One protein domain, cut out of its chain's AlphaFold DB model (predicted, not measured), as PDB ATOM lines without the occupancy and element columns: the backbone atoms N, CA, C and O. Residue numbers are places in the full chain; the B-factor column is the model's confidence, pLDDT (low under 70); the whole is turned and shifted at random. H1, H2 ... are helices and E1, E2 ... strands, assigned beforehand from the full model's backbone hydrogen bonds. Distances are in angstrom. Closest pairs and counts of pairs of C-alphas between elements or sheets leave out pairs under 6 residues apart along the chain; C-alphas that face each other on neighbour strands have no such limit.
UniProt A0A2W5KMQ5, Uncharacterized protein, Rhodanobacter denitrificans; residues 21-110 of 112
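What this domain is: This is residues 21 to 110 of the 112 residues of an uncharacterized protein of Rhodanobacter denitrificans (UniProt A0A2W5KMQ5). A strongly twisted sheet of four strands curls round one helix, H1, while a shorter helix, H3, covers the opposite face, giving three layers. H2, a single short turn, lies off the sheet after H1. The printed part has 90 residues with three named helices and four named strands, in the order E1 E2 H1 H2 E3 E4 H3; the sheet's order is E2 - E1 - E3 - E4, all antiparallel. The class is mixed, helices and strands, and the whole is compact, with a radius of gyration of the C-alphas of 12.0 A and spans of 34 by 24 by 20 A.

How they stand to each other: E1, residues 21 to 28, and E2, residues 34 to 41, form a hairpin, their directions at 148 degrees; N 25 and O 38 are within hydrogen-bond range at 2.9 A. E1 bends by 60 degrees at residue 25 and E2 by 58 degrees at residue 37. H1, residues 46 to 58, is on the sheet; its closest C-alphas to E2 are those of Gly 57 and Phe 34, 6.2 A apart. H2, residues 61 to 64, is not on the sheet and is apart from H1. E3, residues 73 to 83, is antiparallel to E1 at 146 degrees, with N 24 and O 77 at 2.8 A, and bends by 53 degrees at residue 76. E2, H1, H2 and E3 make a split strand-helix-strand unit, two strands running the same way with helices between them along the chain and E1 between them in the sheet; its crossover is left-handed. The closest C-alphas of H1 and E3, those of Ala 52 and Val 79, are 6.0 A apart. E4, residues 86 to 90, forms a hairpin with E3 at 145 degrees, with N 82 and O 86 at 2.8 A. H3, residues 101 to 108, is on the opposite face from H1, at a height over the sheet of 7.9 A. H3 lies over E3 and runs slantwise to the strands, at 49 degrees to E3 on the local plane; the closest C-alphas of the two, those of Ala 104 and Val 78, are 5.7 A apart. In H1 and H3 every O i to N i+4 pair is within hydrogen-bond range; H2 is too short for such a pair.

Where its parts are: E1 begins at C-alpha 21 (44.861, 4.368, 42.625) and measures 20.0 A from first to last C-alpha; E2 measures 17.6 A. H1 measures 19.0 A and H2 4.8 A. E3, the longest strand, measures 29.3 A from C-alpha 73 (30.869, 5.907, 25.159), and E4 13.8 A. H3 measures 10.3 A and ends at C-alpha 108 (48.823, 6.442, 34.677).

The domain as a whole: The two C-alphas farthest apart, those of Gly 44 and Asp 67, are 34.3 A apart. The printed part has no cut and no long link. The mean pLDDT of the printed part is 88.1; residues 93 to 95 and 109 to 110 are under 70.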
ATOM      1  N   ALA A  21      45.277   4.401  44.019       90.12
ATOM      2  CA  ALA A  21      44.861   4.368  42.625       90.12
ATOM      3  C   ALA A  21      43.683   3.408  42.443       90.12
ATOM      4  O   ALA A  21      43.784   2.223  42.748       90.12
ATOM      5  N   THR A  22      42.572   3.919  41.922       93.31
ATOM      6  CA  THR A  22      41.343   3.149  41.707       93.31
ATOM      7  C   THR A  22      41.022   3.126  40.219       93.31
ATOM      8  O   THR A  22      40.886   4.185  39.601       93.31
ATOM      9  N   CYS A  23      40.856   1.936  39.636       94.56
ATOM     10  CA  CYS A  23      40.305   1.804  38.291       94.56
ATOM     11  C   CYS A  23      38.778   1.726  38.344       94.56
ATOM     12  O   CYS A  23      38.197   0.899  39.057       94.56
ATOM     13  N   LEU A  24      38.131   2.568  37.545       95.31
ATOM     14  CA  LEU A  24      36.688   2.665  37.445       95.31
ATOM     15  C   LEU A  24      36.231   2.340  36.021       95.31
ATOM     16  O   LEU A  24      36.734   2.914  35.054       95.31
ATOM     17  N   GLY A  25      35.233   1.468  35.907       95.56
ATOM     18  CA  GLY A  25      34.431   1.305  34.699       95.56
ATOM     19  C   GLY A  25      33.357   2.389  34.671       95.56
ATOM     20  O   GLY A  25      32.638   2.576  35.658       95.56
ATOM     21  N   VAL A  26      33.272   3.143  33.578       95.56
ATOM     22  CA  VAL A  26      32.393   4.315  33.470       95.56
ATOM     23  C   VAL A  26      31.787   4.445  32.076       95.56
ATOM     24  O   VAL A  26      32.329   3.955  31.086       95.56
ATOM     25  N   THR A  27      30.671   5.165  31.996       94.50
ATOM     26  CA  THR A  27      30.096   5.660  30.741       94.50
ATOM     27  C   THR A  27      30.152   7.181  30.752       94.50
ATOM     28  O   THR A  27      29.607   7.802  31.662       94.50
ATOM     29  N   VAL A  28      30.762   7.796  29.745       92.69
ATOM     30  CA  VAL A  28      30.617   9.231  29.485       92.69
ATOM     31  C   VAL A  28      29.355   9.419  28.654       92.69
ATOM     32  O   VAL A  28      29.173   8.774  27.621       92.69
ATOM     33  N   ARG A  29      28.445  10.264  29.128       94.06
ATOM     34  CA  ARG A  29      27.234  10.644  28.396       94.06
ATOM     35  C   ARG A  29      27.564  11.721  27.358       94.06
ATOM     36  O   ARG A  29      28.561  12.422  27.481       94.06
ATOM     37  N   ALA A  30      26.677  11.910  26.383       92.62
ATOM     38  CA  ALA A  30      26.825  12.962  25.370       92.62
ATOM     39  C   ALA A  30      26.866  14.394  25.953       92.62
ATOM     40  O   ALA A  30      27.340  15.304  25.287       92.62
ATOM     41  N   ASP A  31      26.403  14.591  27.193       92.00
ATOM     42  CA  ASP A  31      26.500  15.863  27.924       92.00
ATOM     43  C   ASP A  31      27.860  16.075  28.620       92.00
ATOM     44  O   ASP A  31      28.039  17.074  29.307       92.00
ATOM     45  N   GLY A  32      28.807  15.139  28.482       90.31
ATOM     46  CA  GLY A  32      30.129  15.196  29.108       90.31
ATOM     47  C   GLY A  32      30.200  14.638  30.528       90.31
ATOM     48  O   GLY A  32      31.299  14.530  31.078       90.31
ATOM     49  N   ARG A  33      29.079  14.237  31.137       93.31
ATOM     50  CA  ARG A  33      29.060  13.729  32.516       93.31
ATOM     51  C   ARG A  33      29.333  12.232  32.602       93.31
ATOM     52  O   ARG A  33      28.886  11.439  31.770       93.31
ATOM     53  N   PHE A  34      29.986  11.831  33.692       92.94
ATOM     54  CA  PHE A  34      30.215  10.424  34.013       92.94
ATOM     55  C   PHE A  34      28.979   9.767  34.646       92.94
ATOM     56  O   PHE A  34      28.462  10.182  35.688       92.94
ATOM     57  N   ALA A  35      28.543   8.662  34.055       91.81
ATOM     58  CA  ALA A  35      27.463   7.796  34.509       91.81
ATOM     59  C   ALA A  35      27.950   6.347  34.668       91.81
ATOM     60  O   ALA A  35      29.074   6.013  34.294       91.81
ATOM     61  N   LYS A  36      27.097   5.492  35.255       89.38
ATOM     62  CA  LYS A  36      27.351   4.048  35.442       89.38
ATOM     63  C   LYS A  36      28.753   3.742  36.004       89.38
ATOM     64  O   LYS A  36      29.440   2.849  35.529       89.38
ATOM     65  N   ARG A  37      29.173   4.521  37.006       91.69
ATOM     66  CA  ARG A  37      30.500   4.434  37.627       91.69
ATOM     67  C   ARG A  37      30.566   3.219  38.556       91.69
ATOM     68  O   ARG A  37      29.782   3.152  39.502       91.69
ATOM     69  N   ARG A  38      31.498   2.297  38.317       94.00
ATOM     70  CA  ARG A  38      31.757   1.130  39.176       94.00
ATOM     71  C   ARG A  38      33.250   0.933  39.404       94.00
ATOM     72  O   ARG A  38      34.041   1.209  38.511       94.00
ATOM     73  N   VAL A  39      33.620   0.459  40.591       95.19
ATOM     74  CA  VAL A  39      35.004   0.071  40.894       95.19
ATOM     75  C   VAL A  39      35.268  -1.295  40.280       95.19
ATOM     76  O   VAL A  39      34.565  -2.249  40.596       95.19
ATOM     77  N   GLU A  40      36.266  -1.362  39.405       95.50
ATOM     78  CA  GLU A  40      36.720  -2.605  38.765       95.50
ATOM     79  C   GLU A  40      37.956  -3.143  39.481       95.50
ATOM     80  O   GLU A  40      38.058  -4.332  39.764       95.50
ATOM     81  N   VAL A  41      38.876  -2.236  39.826       93.88
ATOM     82  CA  VAL A  41      40.068  -2.526  40.624       93.88
ATOM     83  C   VAL A  41      40.178  -1.455  41.702       93.88
ATOM     84  O   VAL A  41      40.326  -0.270  41.397       93.88
ATOM     85  N   GLY A  42      40.044  -1.878  42.957       90.06
ATOM     86  CA  GLY A  42      40.123  -0.998  44.121       90.06
ATOM     87  C   GLY A  42      41.561  -0.647  44.490       90.06
ATOM     88  O   GLY A  42      42.486  -1.403  44.206       90.06
ATOM     89  N   SER A  43      41.729   0.475  45.179       88.12
ATOM     90  CA  SER A  43      43.031   0.947  45.674       88.12
ATOM     91  C   SER A  43      43.533   0.215  46.925       88.12
ATOM     92  O   SER A  43      44.639   0.469  47.388       88.12
ATOM     93  N   GLY A  44      42.701  -0.645  47.522       89.19
ATOM     94  CA  GLY A  44      42.923  -1.216  48.855       89.19
ATOM     95  C   GLY A  44      42.347  -0.363  49.995       89.19
ATOM     96  O   GLY A  44      42.103  -0.895  51.077       89.19
ATOM     97  N   ASP A  45      42.018   0.913  49.748       89.31
ATOM     98  CA  ASP A  45      41.287   1.787  50.676       89.31
ATOM     99  C   ASP A  45      39.863   2.073  50.161       89.31
ATOM    100  O   ASP A  45      39.634   2.866  49.245       89.31
ATOM    101  N   LYS A  46      38.858   1.492  50.830       90.00
ATOM    102  CA  LYS A  46      37.437   1.716  50.506       90.00
ATOM    103  C   LYS A  46      37.022   3.187  50.614       90.00
ATOM    104  O   LYS A  46      36.075   3.614  49.950       90.00
ATOM    105  N   ALA A  47      37.652   3.970  51.490       89.94
ATOM    106  CA  ALA A  47      37.373   5.394  51.600       89.94
ATOM    107  C   ALA A  47      37.929   6.157  50.389       89.94
ATOM    108  O   ALA A  47      37.215   7.005  49.853       89.94
ATOM    109  N   ALA A  48      39.134   5.819  49.923       88.62
ATOM    110  CA  ALA A  48      39.709   6.366  48.695       88.62
ATOM    111  C   ALA A  48      38.858   6.023  47.470       88.62
ATOM    112  O   ALA A  48      38.493   6.924  46.716       88.62
ATOM    113  N   ASP A  49      38.419   4.770  47.339       91.94
ATOM    114  CA  ASP A  49      37.579   4.334  46.217       91.94
ATOM    115  C   ASP A  49      36.242   5.100  46.167       91.94
ATOM    116  O   ASP A  49      35.788   5.539  45.106       91.94
ATOM    117  N   ARG A  50      35.613   5.340  47.329       92.38
ATOM    118  CA  ARG A  50      34.397   6.168  47.418       92.38
ATOM    119  C   ARG A  50      34.655   7.620  47.029       92.38
ATOM    120  O   ARG A  50      33.832   8.214  46.330       92.38
ATOM    121  N   ARG A  51      35.783   8.195  47.455       92.56
ATOM    122  CA  ARG A  51      36.181   9.554  47.061       92.56
ATOM    123  C   ARG A  51      36.436   9.643  45.555       92.56
ATOM    124  O   ARG A  51      35.990  10.605  44.944       92.56
ATOM    125  N   ALA A  52      37.049   8.627  44.947       91.50
ATOM    126  CA  ALA A  52      37.256   8.555  43.502       91.50
ATOM    127  C   ALA A  52      35.928   8.541  42.721       91.50
ATOM    128  O   ALA A  52      35.760   9.293  41.759       91.50
ATOM    129  N   LEU A  53      34.945   7.751  43.171       93.31
ATOM    130  CA  LEU A  53      33.597   7.749  42.586       93.31
ATOM    131  C   LEU A  53      32.913   9.118  42.700       93.31
ATOM    132  O   LEU A  53      32.300   9.578  41.731       93.31
ATOM    133  N   ALA A  54      33.006   9.757  43.870       92.50
ATOM    134  CA  ALA A  54      32.439  11.081  44.113       92.50
ATOM    135  C   ALA A  54      33.107  12.145  43.234       92.50
ATOM    136  O   ALA A  54      32.406  12.924  42.591       92.50
ATOM    137  N   TYR A  55      34.438  12.108  43.129       91.19
ATOM    138  CA  TYR A  55      35.228  12.991  42.280       91.19
ATOM    139  C   TYR A  55      34.770  12.928  40.821       91.19
ATOM    140  O   TYR A  55      34.391  13.959  40.271       91.19
ATOM    141  N   LEU A  56      34.661  11.732  40.227       91.31
ATOM    142  CA  LEU A  56      34.125  11.595  38.864       91.31
ATOM    143  C   LEU A  56      32.692  12.120  38.718       91.31
ATOM    144  O   LEU A  56      32.310  12.570  37.644       91.31
ATOM    145  N   GLY A  57      31.887  12.067  39.781       90.62
ATOM    146  CA  GLY A  57      30.518  12.585  39.765       90.62
ATOM    147  C   GLY A  57      30.413  14.099  39.645       90.62
ATOM    148  O   GLY A  57      29.365  14.591  39.239       90.62
ATOM    149  N   MET A  58      31.474  14.824  39.999       91.44
ATOM    150  CA  MET A  58      31.535  16.283  39.902       91.44
ATOM    151  C   MET A  58      32.089  16.761  38.558       91.44
ATOM    152  O   MET A  58      31.976  17.942  38.239       91.44
ATOM    153  N   LEU A  59      32.701  15.866  37.781       90.38
ATOM    154  CA  LEU A  59      33.356  16.224  36.534       90.38
ATOM    155  C   LEU A  59      32.382  16.292  35.364       90.38
ATOM    156  O   LEU A  59      31.468  15.477  35.219       90.38
ATOM    157  N   ASP A  60      32.668  17.248  34.492       91.44
ATOM    158  CA  ASP A  60      31.985  17.459  33.229       91.44
ATOM    159  C   ASP A  60      33.045  17.654  32.138       91.44
ATOM    160  O   ASP A  60      33.730  18.684  32.078       91.44
ATOM    161  N   LEU A  61      33.230  16.629  31.304       88.19
ATOM    162  CA  LEU A  61      34.227  16.650  30.237       88.19
ATOM    163  C   LEU A  61      33.911  17.710  29.184       88.19
ATOM    164  O   LEU A  61      34.856  18.281  28.649       88.19
ATOM    165  N   SER A  62      32.638  18.061  28.967       88.56
ATOM    166  CA  SER A  62      32.256  19.113  28.012       88.56
ATOM    167  C   SER A  62      32.816  20.488  28.389       88.56
ATOM    168  O   SER A  62      33.006  21.346  27.534       88.56
ATOM    169  N   ARG A  63      33.118  20.691  29.677       88.00
ATOM    170  CA  ARG A  63      33.707  21.927  30.211       88.00
ATOM    171  C   ARG A  63      35.221  21.861  30.376       88.00
ATOM    172  O   ARG A  63      35.858  22.895  30.542       88.00
ATOM    173  N   THR A  64      35.781  20.654  30.397       83.94
ATOM    174  CA  THR A  64      37.183  20.413  30.781       83.94
ATOM    175  C   THR A  64      38.048  20.008  29.585       83.94
ATOM    176  O   THR A  64      39.262  20.216  29.581       83.94
ATOM    177  N   VAL A  65      37.438  19.424  28.554       82.50
ATOM    178  CA  VAL A  65      38.092  18.986  27.322       82.50
ATOM    179  C   VAL A  65      37.667  19.931  26.190       82.50
ATOM    180  O   VAL A  65      36.496  19.918  25.831       82.50
ATOM    181  N   PRO A  66      38.587  20.746  25.630       80.06
ATOM    182  CA  PRO A  66      38.260  21.723  24.586       80.06
ATOM    183  C   PRO A  66      37.600  21.107  23.347       80.06
ATOM    184  O   PRO A  66      36.648  21.668  22.821       80.06
ATOM    185  N   ASP A  67      38.063  19.923  22.944       82.81
ATOM    186  CA  ASP A  67      37.570  19.192  21.773       82.81
ATOM    187  C   ASP A  67      36.642  18.039  22.183       82.81
ATOM    188  O   ASP A  67      36.735  16.926  21.664       82.81
ATOM    189  N   PHE A  68      35.799  18.260  23.197       83.94
ATOM    190  CA  PHE A  68      34.877  17.230  23.661       83.94
ATOM    191  C   PHE A  68      33.865  16.880  22.566       83.94
ATOM    192  O   PHE A  68      33.047  17.707  22.162       83.94
ATOM    193  N   GLU A  69      33.885  15.624  22.131       85.69
ATOM    194  CA  GLU A  69      32.899  15.101  21.196       85.69
ATOM    195  C   GLU A  69      31.661  14.604  21.969       85.69
ATOM    196  O   GLU A  69      31.800  13.746  22.849       85.69
ATOM    197  N   PRO A  70      30.442  15.099  21.669       87.12
ATOM    198  CA  PRO A  70      29.221  14.766  22.403       87.12
ATOM    199  C   PRO A  70      28.678  13.378  22.026       87.12
ATOM    200  O   PRO A  70      27.555  13.220  21.548       87.12
ATOM    201  N   VAL A  71      29.480  12.343  22.265       87.94
ATOM    202  CA  VAL A  71      29.173  10.945  21.956       87.94
ATOM    203  C   VAL A  71      29.161  10.125  23.238       87.94
ATOM    204  O   VAL A  71      30.082  10.176  24.053       87.94
ATOM    205  N   CYS A  72      28.108   9.325  23.410       90.12
ATOM    206  CA  CYS A  72      28.012   8.391  24.524       90.12
ATOM    207  C   CYS A  72      28.979   7.220  24.310       90.12
ATOM    208  O   CYS A  72      28.864   6.498  23.321       90.12
ATOM    209  N   HIS A  73      29.901   7.001  25.243       91.06
ATOM    210  CA  HIS A  73      30.869   5.907  25.159       91.06
ATOM    211  C   HIS A  73      31.233   5.375  26.548       91.06
ATOM    212  O   HIS A  73      31.105   6.069  27.555       91.06
ATOM    213  N   SER A  74      31.648   4.108  26.615       93.44
ATOM    214  CA  SER A  74      32.031   3.438  27.867       93.44
ATOM    215  C   SER A  74      33.462   2.929  27.803       93.44
ATOM    216  O   SER A  74      33.998   2.710  26.721       93.44
ATOM    217  N   GLY A  75      34.070   2.740  28.967       94.06
ATOM    218  CA  GLY A  75      35.454   2.305  29.091       94.06
ATOM    219  C   GLY A  75      35.958   2.457  30.520       94.06
ATOM    220  O   GLY A  75      35.170   2.539  31.464       94.06
ATOM    221  N   TYR A  76      37.277   2.504  30.662       94.38
ATOM    222  CA  TYR A  76      37.959   2.462  31.949       94.38
ATOM    223  C   TYR A  76      38.791   3.718  32.179       94.38
ATOM    224  O   TYR A  76      39.358   4.295  31.251       94.38
ATOM    225  N   ILE A  77      38.877   4.147  33.433       93.06
ATOM    226  CA  ILE A  77      39.687   5.289  33.849       93.06
ATOM    227  C   ILE A  77      40.329   4.996  35.199       93.06
ATOM    228  O   ILE A  77      39.699   4.399  36.072       93.06
ATOM    229  N   VAL A  78      41.570   5.437  35.383       93.31
ATOM    230  CA  VAL A  78      42.239   5.383  36.686       93.31
ATOM    231  C   VAL A  78      42.178   6.756  37.337       93.31
ATOM    232  O   VAL A  78      42.575   7.766  36.746       93.31
ATOM    233  N   VAL A  79      41.678   6.774  38.569       92.12
ATOM    234  CA  VAL A  79      41.679   7.936  39.455       92.12
ATOM    235  C   VAL A  79      42.758   7.711  40.502       92.12
ATOM    236  O   VAL A  79      42.684   6.751  41.268       92.12
ATOM    237  N   ARG A  80      43.757   8.592  40.543       90.50
ATOM    238  CA  ARG A  80      44.791   8.586  41.584       90.50
ATOM    239  C   ARG A  80      44.504   9.677  42.594       90.50
ATOM    240  O   ARG A  80      44.287  10.828  42.214       90.50
ATOM    241  N   GLN A  81      44.534   9.321  43.866       87.81
ATOM    242  CA  GLN A  81      44.437  10.250  44.975       87.81
ATOM    243  C   GLN A  81      45.849  10.584  45.476       87.81
ATOM    244  O   GLN A  81      46.477   9.771  46.145       87.81
ATOM    245  N   LYS A  82      46.346  11.783  45.150       84.25
ATOM    246  CA  LYS A  82      47.661  12.289  45.595       84.25
ATOM    247  C   LYS A  82      47.628  12.818  47.035       84.25
ATOM    248  O   LYS A  82      48.623  12.765  47.739       84.25
ATOM    249  N   ALA A  83      46.476  13.331  47.465       80.44
ATOM    250  CA  ALA A  83      46.206  13.803  48.825       80.44
ATOM    251  C   ALA A  83      44.694  13.677  49.115       80.44
ATOM    252  O   ALA A  83      43.925  13.478  48.169       80.44
ATOM    253  N   PRO A  84      44.210  13.847  50.364       75.69
ATOM    254  CA  PRO A  84      42.791  13.706  50.714       75.69
ATOM    255  C   PRO A  84      41.801  14.423  49.776       75.69
ATOM    256  O   PRO A  84      40.709  13.906  49.554       75.69
ATOM    257  N   ASN A  85      42.220  15.532  49.151       77.56
ATOM    258  CA  ASN A  85      41.422  16.310  48.197       77.56
ATOM    259  C   ASN A  85      42.115  16.563  46.841       77.56
ATOM    260  O   ASN A  85      41.626  17.368  46.052       77.56
ATOM    261  N   ALA A  86      43.250  15.918  46.564       84.19
ATOM    262  CA  ALA A  86      43.983  16.098  45.311       84.19
ATOM    263  C   ALA A  86      43.876  14.827  44.468       84.19
ATOM    264  O   ALA A  86      44.392  13.777  44.854       84.19
ATOM    265  N   PHE A  87      43.214  14.937  43.316       85.56
ATOM    266  CA  PHE A  87      42.967  13.822  42.408       85.56
ATOM    267  C   PHE A  87      43.571  14.103  41.036       85.56
ATOM    268  O   PHE A  87      43.569  15.238  40.563       85.56
ATOM    269  N   SER A  88      44.051  13.054  40.383       87.44
ATOM    270  CA  SER A  88      44.465  13.091  38.983       87.44
ATOM    271  C   SER A  88      43.814  11.960  38.201       87.44
ATOM    272  O   SER A  88      43.591  10.872  38.737       87.44
ATOM    273  N   LEU A  89      43.541  12.222  36.926       87.38
ATOM    274  CA  LEU A  89      42.920  11.281  36.001       87.38
ATOM    275  C   LEU A  89      43.917  10.851  34.937       87.38
ATOM    276  O   LEU A  89      44.572  11.689  34.316       87.38
ATOM    277  N   ALA A  90      43.957   9.554  34.669       84.19
ATOM    278  CA  ALA A  90      44.608   9.026  33.484       84.19
ATOM    279  C   ALA A  90      43.558   8.802  32.392       84.19
ATOM    280  O   ALA A  90      42.921   7.753  32.342       84.19
ATOM    281  N   LEU A  91      43.369   9.799  31.527       80.81
ATOM    282  CA  LEU A  91      42.639   9.646  30.264       80.81
ATOM    283  C   LEU A  91      43.585   9.116  29.178       80.81
ATOM    284  O   LEU A  91      44.804   9.254  29.308       80.81
ATOM    285  N   SER A  92      43.035   8.516  28.123       80.12
ATOM    286  CA  SER A  92      43.816   8.151  26.936       80.12
ATOM    287  C   SER A  92      44.320   9.401  26.206       80.12
ATOM    288  O   SER A  92      43.870  10.513  26.485       80.12
ATOM    289  N   ASP A  93      45.243   9.246  25.256       69.75
ATOM    290  CA  ASP A  93      45.859  10.380  24.541       69.75
ATOM    291  C   ASP A  93      44.842  11.234  23.771       69.75
ATOM    292  O   ASP A  93      45.016  12.441  23.616       69.75
ATOM    293  N   ARG A  94      43.712  10.636  23.375       66.06
ATOM    294  CA  ARG A  94      42.559  11.350  22.801       66.06
ATOM    295  C   ARG A  94      41.594  11.898  23.858       66.06
ATOM    296  O   ARG A  94      40.438  12.161  23.557       66.06
ATOM    297  N   ARG A  95      42.048  12.023  25.110       68.50
ATOM    298  CA  ARG A  95      41.269  12.434  26.293       68.50
ATOM    299  C   ARG A  95      40.018  11.577  26.538       68.50
ATOM    300  O   ARG A  95      39.091  12.013  27.215       68.50
ATOM    301  N   GLY A  96      40.011  10.357  26.003       80.44
ATOM    302  CA  GLY A  96      38.920   9.401  26.127       80.44
ATOM    303  C   GLY A  96      39.149   8.391  27.247       80.44
ATOM    304  O   GLY A  96      40.131   8.446  27.993       80.44
ATOM    305  N   LEU A  97      38.230   7.435  27.339       89.19
ATOM    306  CA  LEU A  97      38.363   6.277  28.220       89.19
ATOM    307  C   LEU A  97      39.321   5.235  27.624       89.19
ATOM    308  O   LEU A  97      39.506   5.160  26.408       89.19
ATOM    309  N   HIS A  98      39.916   4.414  28.485       92.12
ATOM    310  CA  HIS A  98      40.771   3.291  28.097       92.12
ATOM    311  C   HIS A  98      39.956   2.026  27.826       92.12
ATOM    312  O   HIS A  98      38.842   1.874  28.331       92.12
ATOM    313  N   ALA A  99      40.536   1.091  27.069       91.62
ATOM    314  CA  ALA A  99      39.905  -0.189  26.737       91.62
ATOM    315  C   ALA A  99      39.894  -1.196  27.903       91.62
ATOM    316  O   ALA A  99      39.049  -2.088  27.933       91.62
ATOM    317  N   SER A 100      40.808  -1.056  28.867       92.56
ATOM    318  CA  SER A 100      40.909  -1.914  30.051       92.56
ATOM    319  C   SER A 100      41.517  -1.163  31.239       92.56
ATOM    320  O   SER A 100      42.143  -0.111  31.069       92.56
ATOM    321  N   CYS A 101      41.369  -1.716  32.446       92.00
ATOM    322  CA  CYS A 101      42.066  -1.199  33.625       92.00
ATOM    323  C   CYS A 101      43.585  -1.297  33.500       92.00
ATOM    324  O   CYS A 101      44.277  -0.388  33.936       92.00
ATOM    325  N   GLU A 102      44.102  -2.356  32.882       92.31
ATOM    326  CA  GLU A 102      45.538  -2.518  32.647       92.31
ATOM    327  C   GLU A 102      46.093  -1.380  31.781       92.31
ATOM    328  O   GLU A 102      47.055  -0.724  32.176       92.31
ATOM    329  N   ALA A 103      45.424  -1.063  30.667       89.94
ATOM    330  CA  ALA A 103      45.795   0.064  29.812       89.94
ATOM    331  C   ALA A 103      45.708   1.402  30.566       89.94
ATOM    332  O   ALA A 103      46.601   2.245  30.456       89.94
ATOM    333  N   ALA A 104      44.665   1.577  31.384       89.19
ATOM    334  CA  ALA A 104      44.497   2.775  32.197       89.19
ATOM    335  C   ALA A 104      45.596   2.921  33.263       89.19
ATOM    336  O   ALA A 104      46.097   4.025  33.481       89.19
ATOM    337  N   PHE A 105      46.003   1.825  33.910       89.38
ATOM    338  CA  PHE A 105      47.102   1.827  34.872       89.38
ATOM    339  C   PHE A 105      48.435   2.102  34.184       89.38
ATOM    340  O   PHE A 105      49.151   2.992  34.640       89.38
ATOM    341  N   ALA A 106      48.727   1.444  33.060       87.75
ATOM    342  CA  ALA A 106      49.940   1.681  32.279       87.75
ATOM    343  C   ALA A 106      50.078   3.159  31.870       87.75
ATOM    344  O   ALA A 106      51.123   3.769  32.091       87.75
ATOM    345  N   ALA A 107      48.996   3.774  31.382       84.00
ATOM    346  CA  ALA A 107      48.970   5.195  31.030       84.00
ATOM    347  C   ALA A 107      49.104   6.134  32.245       84.00
ATOM    348  O   ALA A 107      49.513   7.286  32.108       84.00
ATOM    349  N   SER A 108      48.741   5.663  33.440       78.56
ATOM    350  CA  SER A 108      48.823   6.442  34.677       78.56
ATOM    351  C   SER A 108      50.207   6.422  35.333       78.56
ATOM    352  O   SER A 108      50.483   7.309  36.132       78.56
ATOM    353  N   SER A 109      51.041   5.426  35.022       69.00
ATOM    354  CA  SER A 109      52.387   5.245  35.593       69.00
ATOM    355  C   SER A 109      53.489   5.961  34.798       69.00
ATOM    356  O   SER A 109      54.632   5.987  35.227       69.00
ATOM    357  N   GLY A 110      53.164   6.530  33.630       53.31
ATOM    358  CA  GLY A 110      54.095   7.291  32.784       53.31
ATOM    359  C   GLY A 110      54.025   8.815  32.956       53.31
ATOM    360  O   GLY A 110      54.469   9.539  32.071       53.31
TER     361      GLY A 110